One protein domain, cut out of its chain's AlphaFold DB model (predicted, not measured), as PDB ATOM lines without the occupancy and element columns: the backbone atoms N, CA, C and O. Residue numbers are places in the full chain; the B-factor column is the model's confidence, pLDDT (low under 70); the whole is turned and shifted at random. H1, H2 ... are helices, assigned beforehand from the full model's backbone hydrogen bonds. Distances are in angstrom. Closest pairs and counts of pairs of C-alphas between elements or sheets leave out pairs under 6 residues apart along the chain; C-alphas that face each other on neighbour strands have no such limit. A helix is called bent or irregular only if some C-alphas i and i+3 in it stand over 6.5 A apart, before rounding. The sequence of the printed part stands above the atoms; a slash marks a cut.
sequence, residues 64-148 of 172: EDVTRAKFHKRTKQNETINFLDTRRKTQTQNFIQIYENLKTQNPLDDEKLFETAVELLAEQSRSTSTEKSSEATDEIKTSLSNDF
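AT A GLANCE: This is residues 64 to 148 of the 172 residues of the protein "28S ribosomal protein S23, mitochondrial" of Bactrocera dorsalis (UniProt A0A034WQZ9). One long helix, H3, sticks far out of a small helical body with its residues 126 to 148; the early part of H3 packs on H2 as a helical hairpin, and H1 packs on the first part of H2, away from H3. A long loop joins H1 to H2, and its residues 83 to 88 stick out as well. The printed part has 85 residues, with three named helices in the order H1, H2, H3 and no named strand; the class is all helix. The whole is loose, with a radius of gyration of the C-alphas of 17.2 A, and spans 57 by 25 by 23 A, the free arm of H3 making the length.

HOW THE PARTS SIT: H3, residues 110 to 148, touches H2, residues 91 to 105, with its residues 113 to 121 alone. Their closest C-alphas, those of Ala 117 and Tyr 99, are 5.5 A apart. This hairpin has a steep tilt of 44 degrees, opposite ways. H2 touches H1, residues 64 to 74, with residues 92 to 96 alone; the closest C-alphas, of Thr 92 and Arg 68, are 6.7 A apart. H1 and H2 run opposite ways at a steep tilt of 62 degrees. H1 and H3 are apart. Every O i to N i+4 pair is within hydrogen-bond range in H1 and H2, and 32 of 35 are in H3.

IN THESE COORDINATES: H3 measures 55.3 A, from C-alpha 110 at (150.427, 154.713, 190.594) to C-alpha 148 at (201.866, 163.580, 172.357). It has a kink of 35 degrees near residue 136, and is neither bent nor irregular, but only just: C-alphas 135 and 138 are 6.2 A apart. H2 measures 21.4 A. H1 measures 15.6 A and begins with C-alpha 64 at (156.303, 145.679, 182.503).

THE WHOLE: The two C-alphas farthest apart, of Pro 107 and Phe 148, are 58.3 A apart. Residues 83 to 88, 104 to 109 and 126 to 148 stand free; the body without them spans 29 by 21 by 16 A. The link from H1 to H2 is long, with 16 residues, and that from H2 to H3 is tight, with 4. The printed part has no cut. Its mean pLDDT is 82.1, and residues 129 to 142 are under 70.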
ATOM      1  N   GLU A  64     155.383 144.544 182.632       93.44
ATOM      2  CA  GLU A  64     156.303 145.679 182.503       93.44
ATOM      3  C   GLU A  64     156.148 146.464 181.184       93.44
ATOM      4  O   GLU A  64     156.536 147.627 181.115       93.44
ATOM      5  N   ASP A  65     155.526 145.912 180.136       95.00
ATOM      6  CA  ASP A  65     155.356 146.650 178.874       95.00
ATOM      7  C   ASP A  65     154.412 147.850 179.027       95.00
ATOM      8  O   ASP A  65     154.567 148.862 178.342       95.00
ATOM      9  N   VAL A  66     153.482 147.788 179.985       93.44
ATOM     10  CA  VAL A  66     152.607 148.917 180.325       93.44
ATOM     11  C   VAL A  66     153.420 150.073 180.909       93.44
ATOM     12  O   VAL A  66     153.207 151.233 180.542       93.44
ATOM     13  N   THR A  67     154.369 149.781 181.802       92.31
ATOM     14  CA  THR A  67     155.216 150.804 182.430       92.31
ATOM     15  C   THR A  67     156.256 151.333 181.446       92.31
ATOM     16  O   THR A  67     156.445 152.549 181.377       92.31
ATOM     17  N   ARG A  68     156.829 150.472 180.591       92.56
ATOM     18  CA  ARG A  68     157.685 150.882 179.461       92.56
ATOM     19  C   ARG A  68     156.975 151.835 178.518       92.56
ATOM     20  O   ARG A  68     157.531 152.877 178.178       92.56
ATOM     21  N   ALA A  69     155.751 151.508 178.107       93.44
ATOM     22  CA  ALA A  69     154.978 152.346 177.198       93.44
ATOM     23  C   ALA A  69     154.705 153.729 177.808       93.44
ATOM     24  O   ALA A  69     154.874 154.745 177.133       93.44
ATOM     25  N   LYS A  70     154.347 153.785 179.099       92.06
ATOM     26  CA  LYS A  70     154.179 155.049 179.834       92.06
ATOM     27  C   LYS A  70     155.485 155.850 179.897       92.06
ATOM     28  O   LYS A  70     155.473 157.045 179.602       92.06
ATOM     29  N   PHE A  71     156.602 155.196 180.219       91.94
ATOM     30  CA  PHE A  71     157.927 155.820 180.283       91.94
ATOM     31  C   PHE A  71     158.347 156.415 178.938       91.94
ATOM     32  O   PHE A  71     158.620 157.609 178.861       91.94
ATOM     33  N   HIS A  72     158.300 155.636 177.858       90.75
ATOM     34  CA  HIS A  72     158.692 156.106 176.527       90.75
ATOM     35  C   HIS A  72     157.736 157.148 175.935       90.75
ATOM     36  O   HIS A  72     158.156 157.986 175.142       90.75
ATOM     37  N   LYS A  73     156.455 157.153 176.329       91.12
ATOM     38  CA  LYS A  73     155.521 158.215 175.926       91.12
ATOM     39  C   LYS A  73     155.880 159.563 176.562       91.12
ATOM     40  O   LYS A  73     155.653 160.603 175.946       91.12
ATOM     41  N   ARG A  74     156.406 159.551 177.790       87.38
ATOM     42  CA  ARG A  74     156.763 160.763 178.535       87.38
ATOM     43  C   ARG A  74     158.176 161.247 178.227       87.38
ATOM     44  O   ARG A  74     158.390 162.436 177.996       87.38
ATOM     45  N   THR A  75     159.131 160.328 178.216       83.00
ATOM     46  CA  THR A  75     160.544 160.614 177.990       83.00
ATOM     47  C   THR A  75     160.804 160.688 176.489       83.00
ATOM     48  O   THR A  75     160.821 159.676 175.800       83.00
ATOM     49  N   LYS A  76     161.006 161.901 175.960       74.31
ATOM     50  CA  LYS A  76     161.308 162.115 174.530       74.31
ATOM     51  C   LYS A  76     162.764 161.815 174.156       74.31
ATOM     52  O   LYS A  76     163.085 161.752 172.973       74.31
ATOM     53  N   GLN A  77     163.647 161.694 175.144       70.12
ATOM     54  CA  GLN A  77     165.065 161.419 174.936       70.12
ATOM     55  C   GLN A  77     165.318 159.921 175.068       70.12
ATOM     56  O   GLN A  77     165.105 159.343 176.131       70.12
ATOM     57  N   ASN A  78     165.772 159.307 173.981       71.62
ATOM     58  CA  ASN A  78     166.130 157.898 173.971       71.62
ATOM     59  C   ASN A  78     167.632 157.751 174.201       71.62
ATOM     60  O   ASN A  78     168.443 158.402 173.544       71.62
ATOM     61  N   GLU A  79     167.985 156.868 175.126       83.94
ATOM     62  CA  GLU A  79     169.353 156.415 175.324       83.94
ATOM     63  C   GLU A  79     169.877 155.683 174.075       83.94
ATOM     64  O   GLU A  79     169.128 154.981 173.390       83.94
ATOM     65  N   THR A  80     171.178 155.788 173.798       87.69
ATOM     66  CA  THR A  80     171.845 154.915 172.829       87.69
ATOM     67  C   THR A  80     172.031 153.513 173.419       87.69
ATOM     68  O   THR A  80     172.724 153.296 174.417       87.69
ATOM     69  N   ILE A  81     171.382 152.524 172.803       89.81
ATOM     70  CA  ILE A  81     171.390 151.134 173.272       89.81
ATOM     71  C   ILE A  81     172.419 150.337 172.472       89.81
ATOM     72  O   ILE A  81     172.414 150.357 171.243       89.81
ATOM     73  N   ASN A  82     173.278 149.602 173.177       91.38
ATOM     74  CA  ASN A  82     174.171 148.623 172.570       91.38
ATOM     75  C   ASN A  82     173.559 147.224 172.714       91.38
ATOM     76  O   ASN A  82     173.560 146.669 173.807       91.38
ATOM     77  N   PHE A  83     173.069 146.647 171.615       91.50
ATOM     78  CA  PHE A  83     172.477 145.303 171.616       91.50
ATOM     79  C   PHE A  83     173.499 144.163 171.770       91.50
ATOM     80  O   PHE A  83     173.097 143.024 171.988       91.50
ATOM     81  N   LEU A  84     174.803 144.445 171.657       95.44
ATOM     82  CA  LEU A  84     175.861 143.450 171.872       95.44
ATOM     83  C   LEU A  84     176.223 143.293 173.353       95.44
ATOM     84  O   LEU A  84     176.775 142.265 173.745       95.44
ATOM     85  N   ASP A  85     175.939 144.305 174.176       92.38
ATOM     86  CA  ASP A  85     176.238 144.274 175.604       92.38
ATOM     87  C   ASP A  85     175.051 143.706 176.387       92.38
ATOM     88  O   ASP A  85     174.003 144.334 176.515       92.38
ATOM     89  N   THR A  86     175.229 142.504 176.933       91.19
ATOM     90  CA  THR A  86     174.214 141.811 177.738       91.19
ATOM     91  C   THR A  86     174.288 142.141 179.226       91.19
ATOM     92  O   THR A  86     173.401 141.751 179.984       91.19
ATOM     93  N   ARG A  87     175.341 142.833 179.677       90.25
ATOM     94  CA  ARG A  87     175.571 143.120 181.101       90.25
ATOM     95  C   ARG A  87     174.956 144.448 181.509       90.25
ATOM     96  O   ARG A  87     174.482 144.598 182.636       90.25
ATOM     97  N   ARG A  88     174.975 145.420 180.601       89.31
ATOM     98  CA  ARG A  88     174.477 146.763 180.872       89.31
ATOM     99  C   ARG A  88     172.955 146.804 180.806       89.31
ATOM    100  O   ARG A  88     172.347 146.535 179.775       89.31
ATOM    101  N   LYS A  89     172.334 147.221 181.907       90.88
ATOM    102  CA  LYS A  89     170.906 147.547 181.934       90.88
ATOM    103  C   LYS A  89     170.669 148.893 181.249       90.88
ATOM    104  O   LYS A  89     171.436 149.839 181.447       90.88
ATOM    105  N   THR A  90     169.607 148.970 180.454       91.06
ATOM    106  CA  THR A  90     169.146 150.226 179.851       91.06
ATOM    107  C   THR A  90     168.495 151.116 180.905       91.06
ATOM    108  O   THR A  90     168.048 150.635 181.951       91.06
ATOM    109  N   GLN A  91     168.386 152.412 180.622       90.50
ATOM    110  CA  GLN A  91     167.674 153.363 181.477       90.50
ATOM    111  C   GLN A  91     166.249 152.899 181.780       90.50
ATOM    112  O   GLN A  91     165.853 152.863 182.942       90.50
ATOM    113  N   THR A  92     165.502 152.454 180.765       91.94
ATOM    114  CA  THR A  92     164.148 151.921 180.965       91.94
ATOM    115  C   THR A  92     164.149 150.677 181.858       91.94
ATOM    116  O   THR A  92     163.247 150.516 182.674       91.94
ATOM    117  N   GLN A  93     165.156 149.802 181.764       93.12
ATOM    118  CA  GLN A  93     165.222 148.626 182.635       93.12
ATOM    119  C   GLN A  93     165.533 149.001 184.089       93.12
ATOM    120  O   GLN A  93     164.932 148.441 185.003       93.12
ATOM    121  N   ASN A  94     166.421 149.971 184.316       92.94
ATOM    122  CA  ASN A  94     166.679 150.502 185.657       92.94
ATOM    123  C   ASN A  94     165.428 151.181 186.234       92.94
ATOM    124  O   ASN A  94     165.092 150.958 187.394       92.94
ATOM    125  N   PHE A  95     164.696 151.936 185.407       93.75
ATOM    126  CA  PHE A  95     163.421 152.544 185.781       93.75
ATOM    127  C   PHE A  95     162.415 151.505 186.285       93.75
ATOM    128  O   PHE A  95     161.842 151.676 187.357       93.75
ATOM    129  N   ILE A  96     162.220 150.418 185.532       94.25
ATOM    130  CA  ILE A  96     161.287 149.345 185.902       94.25
ATOM    131  C   ILE A  96     161.688 148.731 187.239       94.25
ATOM    132  O   ILE A  96     160.833 148.555 188.096       94.25
ATOM    133  N   GLN A  97     162.982 148.477 187.455       94.12
ATOM    134  CA  GLN A  97     163.464 147.927 188.724       94.12
ATOM    135  C   GLN A  97     163.166 148.853 189.904       94.12
ATOM    136  O   GLN A  97     162.696 148.394 190.940       94.12
ATOM    137  N   ILE A  98     163.400 150.158 189.750       93.44
ATOM    138  CA  ILE A  98     163.063 151.147 190.783       93.44
ATOM    139  C   ILE A  98     161.550 151.161 191.024       93.44
ATOM    140  O   ILE A  98     161.114 151.088 192.170       93.44
ATOM    141  N   TYR A  99     160.752 151.201 189.957       92.69
ATOM    142  CA  TYR A  99     159.293 151.224 190.033       92.69
ATOM    143  C   TYR A  99     158.729 149.977 190.734       92.69
ATOM    144  O   TYR A  99     157.882 150.091 191.617       92.69
ATOM    145  N   GLU A 100     159.224 148.783 190.409       92.50
ATOM    146  CA  GLU A 100     158.812 147.537 191.063       92.50
ATOM    147  C   GLU A 100     159.211 147.509 192.540       92.50
ATOM    148  O   GLU A 100     158.384 147.172 193.391       92.50
ATOM    149  N   ASN A 101     160.433 147.940 192.866       92.56
ATOM    150  CA  ASN A 101     160.889 148.046 194.250       92.56
ATOM    151  C   ASN A 101     159.996 149.000 195.053       92.56
ATOM    152  O   ASN A 101     159.512 148.626 196.119       92.56
ATOM    153  N   LEU A 102     159.701 150.194 194.533       91.50
ATOM    154  CA  LEU A 102     158.808 151.149 195.195       91.50
ATOM    155  C   LEU A 102     157.404 150.570 195.392       91.50
ATOM    156  O   LEU A 102     156.832 150.697 196.476       91.50
ATOM    157  N   LYS A 103     156.877 149.876 194.378       89.62
ATOM    158  CA  LYS A 103     155.559 149.239 194.434       89.62
ATOM    159  C   LYS A 103     155.480 148.146 195.501       89.62
ATOM    160  O   LYS A 103     154.429 147.978 196.113       89.62
ATOM    161  N   THR A 104     156.574 147.419 195.741       89.06
ATOM    162  CA  THR A 104     156.628 146.411 196.815       89.06
ATOM    163  C   THR A 104     156.666 147.024 198.216       89.06
ATOM    164  O   THR A 104     156.122 146.433 199.144       89.06
ATOM    165  N   GLN A 105     157.278 148.201 198.373       85.25
ATOM    166  CA  GLN A 105     157.455 148.849 199.676       85.25
ATOM    167  C   GLN A 105     156.209 149.610 200.130       85.25
ATOM    168  O   GLN A 105     155.900 149.624 201.319       85.25
ATOM    169  N   ASN A 106     155.488 150.256 199.209       79.31
ATOM    170  CA  ASN A 106     154.285 151.000 199.557       79.31
ATOM    171  C   ASN A 106     153.279 151.008 198.392       79.31
ATOM    172  O   ASN A 106     153.612 151.523 197.321       79.31
ATOM    173  N   PRO A 107     152.046 150.501 198.579       72.50
ATOM    174  CA  PRO A 107     150.954 150.646 197.618       72.50
ATOM    175  C   PRO A 107     150.435 152.095 197.603       72.50
ATOM    176  O   PRO A 107     149.328 152.396 198.047       72.50
ATOM    177  N   LEU A 108     151.271 153.023 197.146       73.56
ATOM    178  CA  LEU A 108     150.870 154.397 196.875       73.56
ATOM    179  C   LEU A 108     150.137 154.471 195.524       73.56
ATOM    180  O   LEU A 108     150.112 153.515 194.753       73.56
ATOM    181  N   ASP A 109     149.561 155.635 195.241       86.25
ATOM    182  CA  ASP A 109     148.987 155.973 193.941       86.25
ATOM    183  C   ASP A 109     150.006 155.798 192.795       86.25
ATOM    184  O   ASP A 109     151.152 156.257 192.889       86.25
ATOM    185  N   ASP A 110     149.574 155.148 191.710       84.44
ATOM    186  CA  ASP A 110     150.427 154.713 190.594       84.44
ATOM    187  C   ASP A 110     151.140 155.895 189.915       84.44
ATOM    188  O   ASP A 110     152.277 155.752 189.457       84.44
ATOM    189  N   GLU A 111     150.492 157.062 189.846       87.94
ATOM    190  CA  GLU A 111     151.073 158.269 189.244       87.94
ATOM    191  C   GLU A 111     152.209 158.838 190.095       87.94
ATOM    192  O   GLU A 111     153.290 159.124 189.579       87.94
ATOM    193  N   LYS A 112     152.018 158.930 191.414       89.75
ATOM    194  CA  LYS A 112     153.060 159.412 192.336       89.75
ATOM    195  C   LYS A 112     154.258 158.468 192.362       89.75
ATOM    196  O   LYS A 112     155.405 158.912 192.413       89.75
ATOM    197  N   LEU A 113     154.001 157.163 192.293       89.88
ATOM    198  CA  LEU A 113     155.049 156.147 192.248       89.88
ATOM    199  C   LEU A 113     155.864 156.232 190.950       89.88
ATOM    200  O   LEU A 113     157.079 156.054 190.947       89.88
ATOM    201  N   PHE A 114     155.202 156.570 189.846       91.00
ATOM    202  CA  PHE A 114     155.862 156.812 188.571       91.00
ATOM    203  C   PHE A 114     156.731 158.079 188.596       91.00
ATOM    204  O   PHE A 114     157.871 158.034 188.133       91.00
ATOM    205  N   GLU A 115     156.242 159.188 189.165       91.50
ATOM    206  CA  GLU A 115     157.032 160.423 189.290       91.50
ATOM    207  C   GLU A 115     158.275 160.238 190.156       91.50
ATOM    208  O   GLU A 115     159.383 160.552 189.721       91.50
ATOM    209  N   THR A 116     158.100 159.653 191.339       91.75
ATOM    210  CA  THR A 116     159.209 159.367 192.259       91.75
ATOM    211  C   THR A 116     160.243 158.436 191.627       91.75
ATOM    212  O   THR A 116     161.443 158.674 191.744       91.75
ATOM    213  N   ALA A 117     159.813 157.418 190.874       91.94
ATOM    214  CA  ALA A 117     160.729 156.540 190.148       91.94
ATOM    215  C   ALA A 117     161.536 157.281 189.063       91.94
ATOM    216  O   ALA A 117     162.708 156.965 188.849       91.94
ATOM    217  N   VAL A 118     160.942 158.264 188.375       91.12
ATOM    218  CA  VAL A 118     161.663 159.075 187.379       91.12
ATOM    219  C   VAL A 118     162.649 160.036 188.040       91.12
ATOM    220  O   VAL A 118     163.754 160.204 187.525       91.12
ATOM    221  N   GLU A 119     162.288 160.626 189.177       92.00
ATOM    222  CA  GLU A 119     163.184 161.482 189.959       92.00
ATOM    223  C   GLU A 119     164.412 160.704 190.456       92.00
ATOM    224  O   GLU A 119     165.546 161.105 190.185       92.00
ATOM    225  N   LEU A 120     164.206 159.519 191.040       92.12
ATOM    226  CA  LEU A 120     165.296 158.641 191.480       92.12
ATOM    227  C   LEU A 120     166.194 158.187 190.321       92.12
ATOM    228  O   LEU A 120     167.415 158.101 190.465       92.12
ATOM    229  N   LEU A 121     165.619 157.914 189.148       91.06
ATOM    230  CA  LEU A 121     166.408 157.583 187.962       91.06
ATOM    231  C   LEU A 121     167.270 158.769 187.506       91.06
ATOM    232  O   LEU A 121     168.430 158.580 187.126       91.06
ATOM    233  N   ALA A 122     166.731 159.990 187.560       88.81
ATOM    234  CA  ALA A 122     167.488 161.195 187.249       88.81
ATOM    235  C   ALA A 122     168.665 161.381 188.227       88.81
ATOM    236  O   ALA A 122     169.781 161.666 187.788       88.81
ATOM    237  N   GLU A 123     168.463 161.142 189.523       89.69
ATOM    238  CA  GLU A 123     169.528 161.173 190.536       89.69
ATOM    239  C   GLU A 123     170.620 160.118 190.289       89.69
ATOM    240  O   GLU A 123     171.814 160.434 190.346       89.69
ATOM    241  N   GLN A 124     170.242 158.888 189.922       85.81
ATOM    242  CA  GLN A 124     171.201 157.834 189.560       85.81
ATOM    243  C   GLN A 124     172.019 158.186 188.307       85.81
ATOM    244  O   GLN A 124     173.224 157.933 188.240       85.81
ATOM    245  N   SER A 125     171.398 158.811 187.305       82.00
ATOM    246  CA  SER A 125     172.123 159.257 186.107       82.00
ATOM    247  C   SER A 125     173.114 160.399 186.388       82.00
ATOM    248  O   SER A 125     174.176 160.473 185.765       82.00
ATOM    249  N   ARG A 126     172.801 161.276 187.353       82.44
ATOM    250  CA  ARG A 126     173.686 162.373 187.768       82.44
ATOM    251  C   ARG A 126     174.898 161.850 188.537       82.44
ATOM    252  O   ARG A 126     176.019 162.180 188.167       82.44
ATOM    253  N   SER A 127     174.682 160.997 189.539       77.88
ATOM    254  CA  SER A 127     175.760 160.406 190.354       77.88
ATOM    255  C   SER A 127     176.760 159.602 189.516       77.88
ATOM    256  O   SER A 127     177.963 159.840 189.590       77.88
ATOM    257  N   THR A 128     176.268 158.746 188.615       71.56
ATOM    258  CA  THR A 128     177.129 157.967 187.702       71.56
ATOM    259  C   THR A 128     177.954 158.823 186.736       71.56
ATOM    260  O   THR A 128     179.023 158.399 186.296       71.56
ATOM    261  N   SER A 129     177.488 160.029 186.394       65.06
ATOM    262  CA  SER A 129     178.252 160.970 185.564       65.06
ATOM    263  C   SER A 129     179.381 161.636 186.358       65.06
ATOM    264  O   SER A 129     180.465 161.854 185.817       65.06
ATOM    265  N   THR A 130     179.156 161.922 187.644       61.19
ATOM    266  CA  THR A 130     180.164 162.508 188.538       61.19
ATOM    267  C   THR A 130     181.289 161.517 188.846       61.19
ATOM    268  O   THR A 130     182.453 161.882 188.704       61.19
ATOM    269  N   GLU A 131     180.972 160.255 189.145       56.03
ATOM    270  CA  GLU A 131     181.975 159.216 189.455       56.03
ATOM    271  C   GLU A 131     182.876 158.880 188.252       56.03
ATOM    272  O   GLU A 131     184.096 158.788 188.380       56.03
ATOM    273  N   LYS A 132     182.311 158.805 187.037       54.84
ATOM    274  CA  LYS A 132     183.108 158.574 185.818       54.84
ATOM    275  C   LYS A 132     184.019 159.749 185.467       54.84
ATOM    276  O   LYS A 132     185.054 159.547 184.836       54.84
ATOM    277  N   SER A 133     183.644 160.971 185.848       50.12
ATOM    278  CA  SER A 133     184.461 162.159 185.592       50.12
ATOM    279  C   SER A 133     185.698 162.235 186.490       50.12
ATOM    280  O   SER A 133     186.718 162.743 186.036       50.12
ATOM    281  N   SER A 134     185.657 161.689 187.711       52.09
ATOM    282  CA  SER A 134     186.824 161.651 188.602       52.09
ATOM    283  C   SER A 134     187.831 160.561 188.235       52.09
ATOM    284  O   SER A 134     189.024 160.801 188.341       52.09
ATOM    285  N   GLU A 135     187.388 159.393 187.764       49.75
ATOM    286  CA  GLU A 135     188.303 158.269 187.483       49.75
ATOM    287  C   GLU A 135     188.860 158.296 186.050       49.75
ATOM    288  O   GLU A 135     190.043 158.050 185.834       49.75
ATOM    289  N   ALA A 136     188.050 158.666 185.049       50.69
ATOM    290  CA  ALA A 136     188.493 158.644 183.652       50.69
ATOM    291  C   ALA A 136     189.321 159.876 183.243       50.69
ATOM    292  O   ALA A 136     190.075 159.812 182.271       50.69
ATOM    293  N   THR A 137     189.185 161.018 183.932       55.16
ATOM    294  CA  THR A 137     189.896 162.240 183.515       55.16
ATOM    295  C   THR A 137     191.369 162.255 183.912       55.16
ATOM    296  O   THR A 137     192.147 162.879 183.192       55.16
ATOM    297  N   ASP A 138     191.777 161.549 184.967       53.56
ATOM    298  CA  ASP A 138     193.179 161.508 185.400       53.56
ATOM    299  C   ASP A 138     194.009 160.473 184.613       53.56
ATOM    300  O   ASP A 138     195.147 160.754 184.227       53.56
ATOM    301  N   GLU A 139     193.428 159.323 184.255       56.59
ATOM    302  CA  GLU A 139     194.114 158.293 183.454       56.59
ATOM    303  C   GLU A 139     194.226 158.663 181.961       56.59
ATOM    304  O   GLU A 139     195.266 158.459 181.333       56.59
ATOM    305  N   ILE A 140     193.191 159.272 181.371       58.97
ATOM    306  CA  ILE A 140     193.191 159.611 179.935       58.97
ATOM    307  C   ILE A 140     194.045 160.860 179.647       58.97
ATOM    308  O   ILE A 140     194.705 160.941 178.609       58.97
ATOM    309  N   LYS A 141     194.086 161.844 180.562       57.88
ATOM    310  CA  LYS A 141     194.958 163.026 180.409       57.88
ATOM    311  C   LYS A 141     196.437 162.660 180.488       57.88
ATOM    312  O   LYS A 141     197.239 163.248 179.764       57.88
ATOM    313  N   THR A 142     196.803 161.709 181.345       63.16
ATOM    314  CA  THR A 142     198.189 161.245 181.478       63.16
ATOM    315  C   THR A 142     198.628 160.422 180.267       63.16
ATOM    316  O   THR A 142     199.735 160.644 179.779       63.16
ATOM    317  N   SER A 143     197.761 159.571 179.700       71.81
ATOM    318  CA  SER A 143     198.096 158.815 178.482       71.81
ATOM    319  C   SER A 143     198.255 159.721 177.253       71.81
ATOM    320  O   SER A 143     199.280 159.663 176.584       71.81
ATOM    321  N   LEU A 144     197.308 160.636 177.000       73.12
ATOM    322  CA  LEU A 144     197.359 161.525 175.830       73.12
ATOM    323  C   LEU A 144     198.536 162.508 175.876       73.12
ATOM    324  O   LEU A 144     199.117 162.818 174.840       73.12
ATOM    325  N   SER A 145     198.894 162.997 177.066       75.81
ATOM    326  CA  SER A 145     200.032 163.911 177.228       75.81
ATOM    327  C   SER A 145     201.364 163.204 176.963       75.81
ATOM    328  O   SER A 145     202.244 163.779 176.322       75.81
ATOM    329  N   ASN A 146     201.495 161.950 177.407       74.19
ATOM    330  CA  ASN A 146     202.683 161.133 177.166       74.19
ATOM    331  C   ASN A 146     202.797 160.713 175.693       74.19
ATOM    332  O   ASN A 146     203.873 160.846 175.114       74.19
ATOM    333  N   ASP A 147     201.690 160.311 175.061       75.75
ATOM    334  CA  ASP A 147     201.658 159.949 173.639       75.75
ATOM    335  C   ASP A 147     202.001 161.150 172.735       75.75
ATOM    336  O   ASP A 147     202.702 161.009 171.727       75.75
ATOM    337  N   PHE A 148     201.554 162.360 173.103       77.69
ATOM    338  CA  PHE A 148     201.866 163.580 172.357       77.69
ATOM    339  C   PHE A 148     203.338 163.985 172.505       77.69
ATOM    340  O   PHE A 148     203.983 164.313 171.507       77.69
TER     341      PHE A 148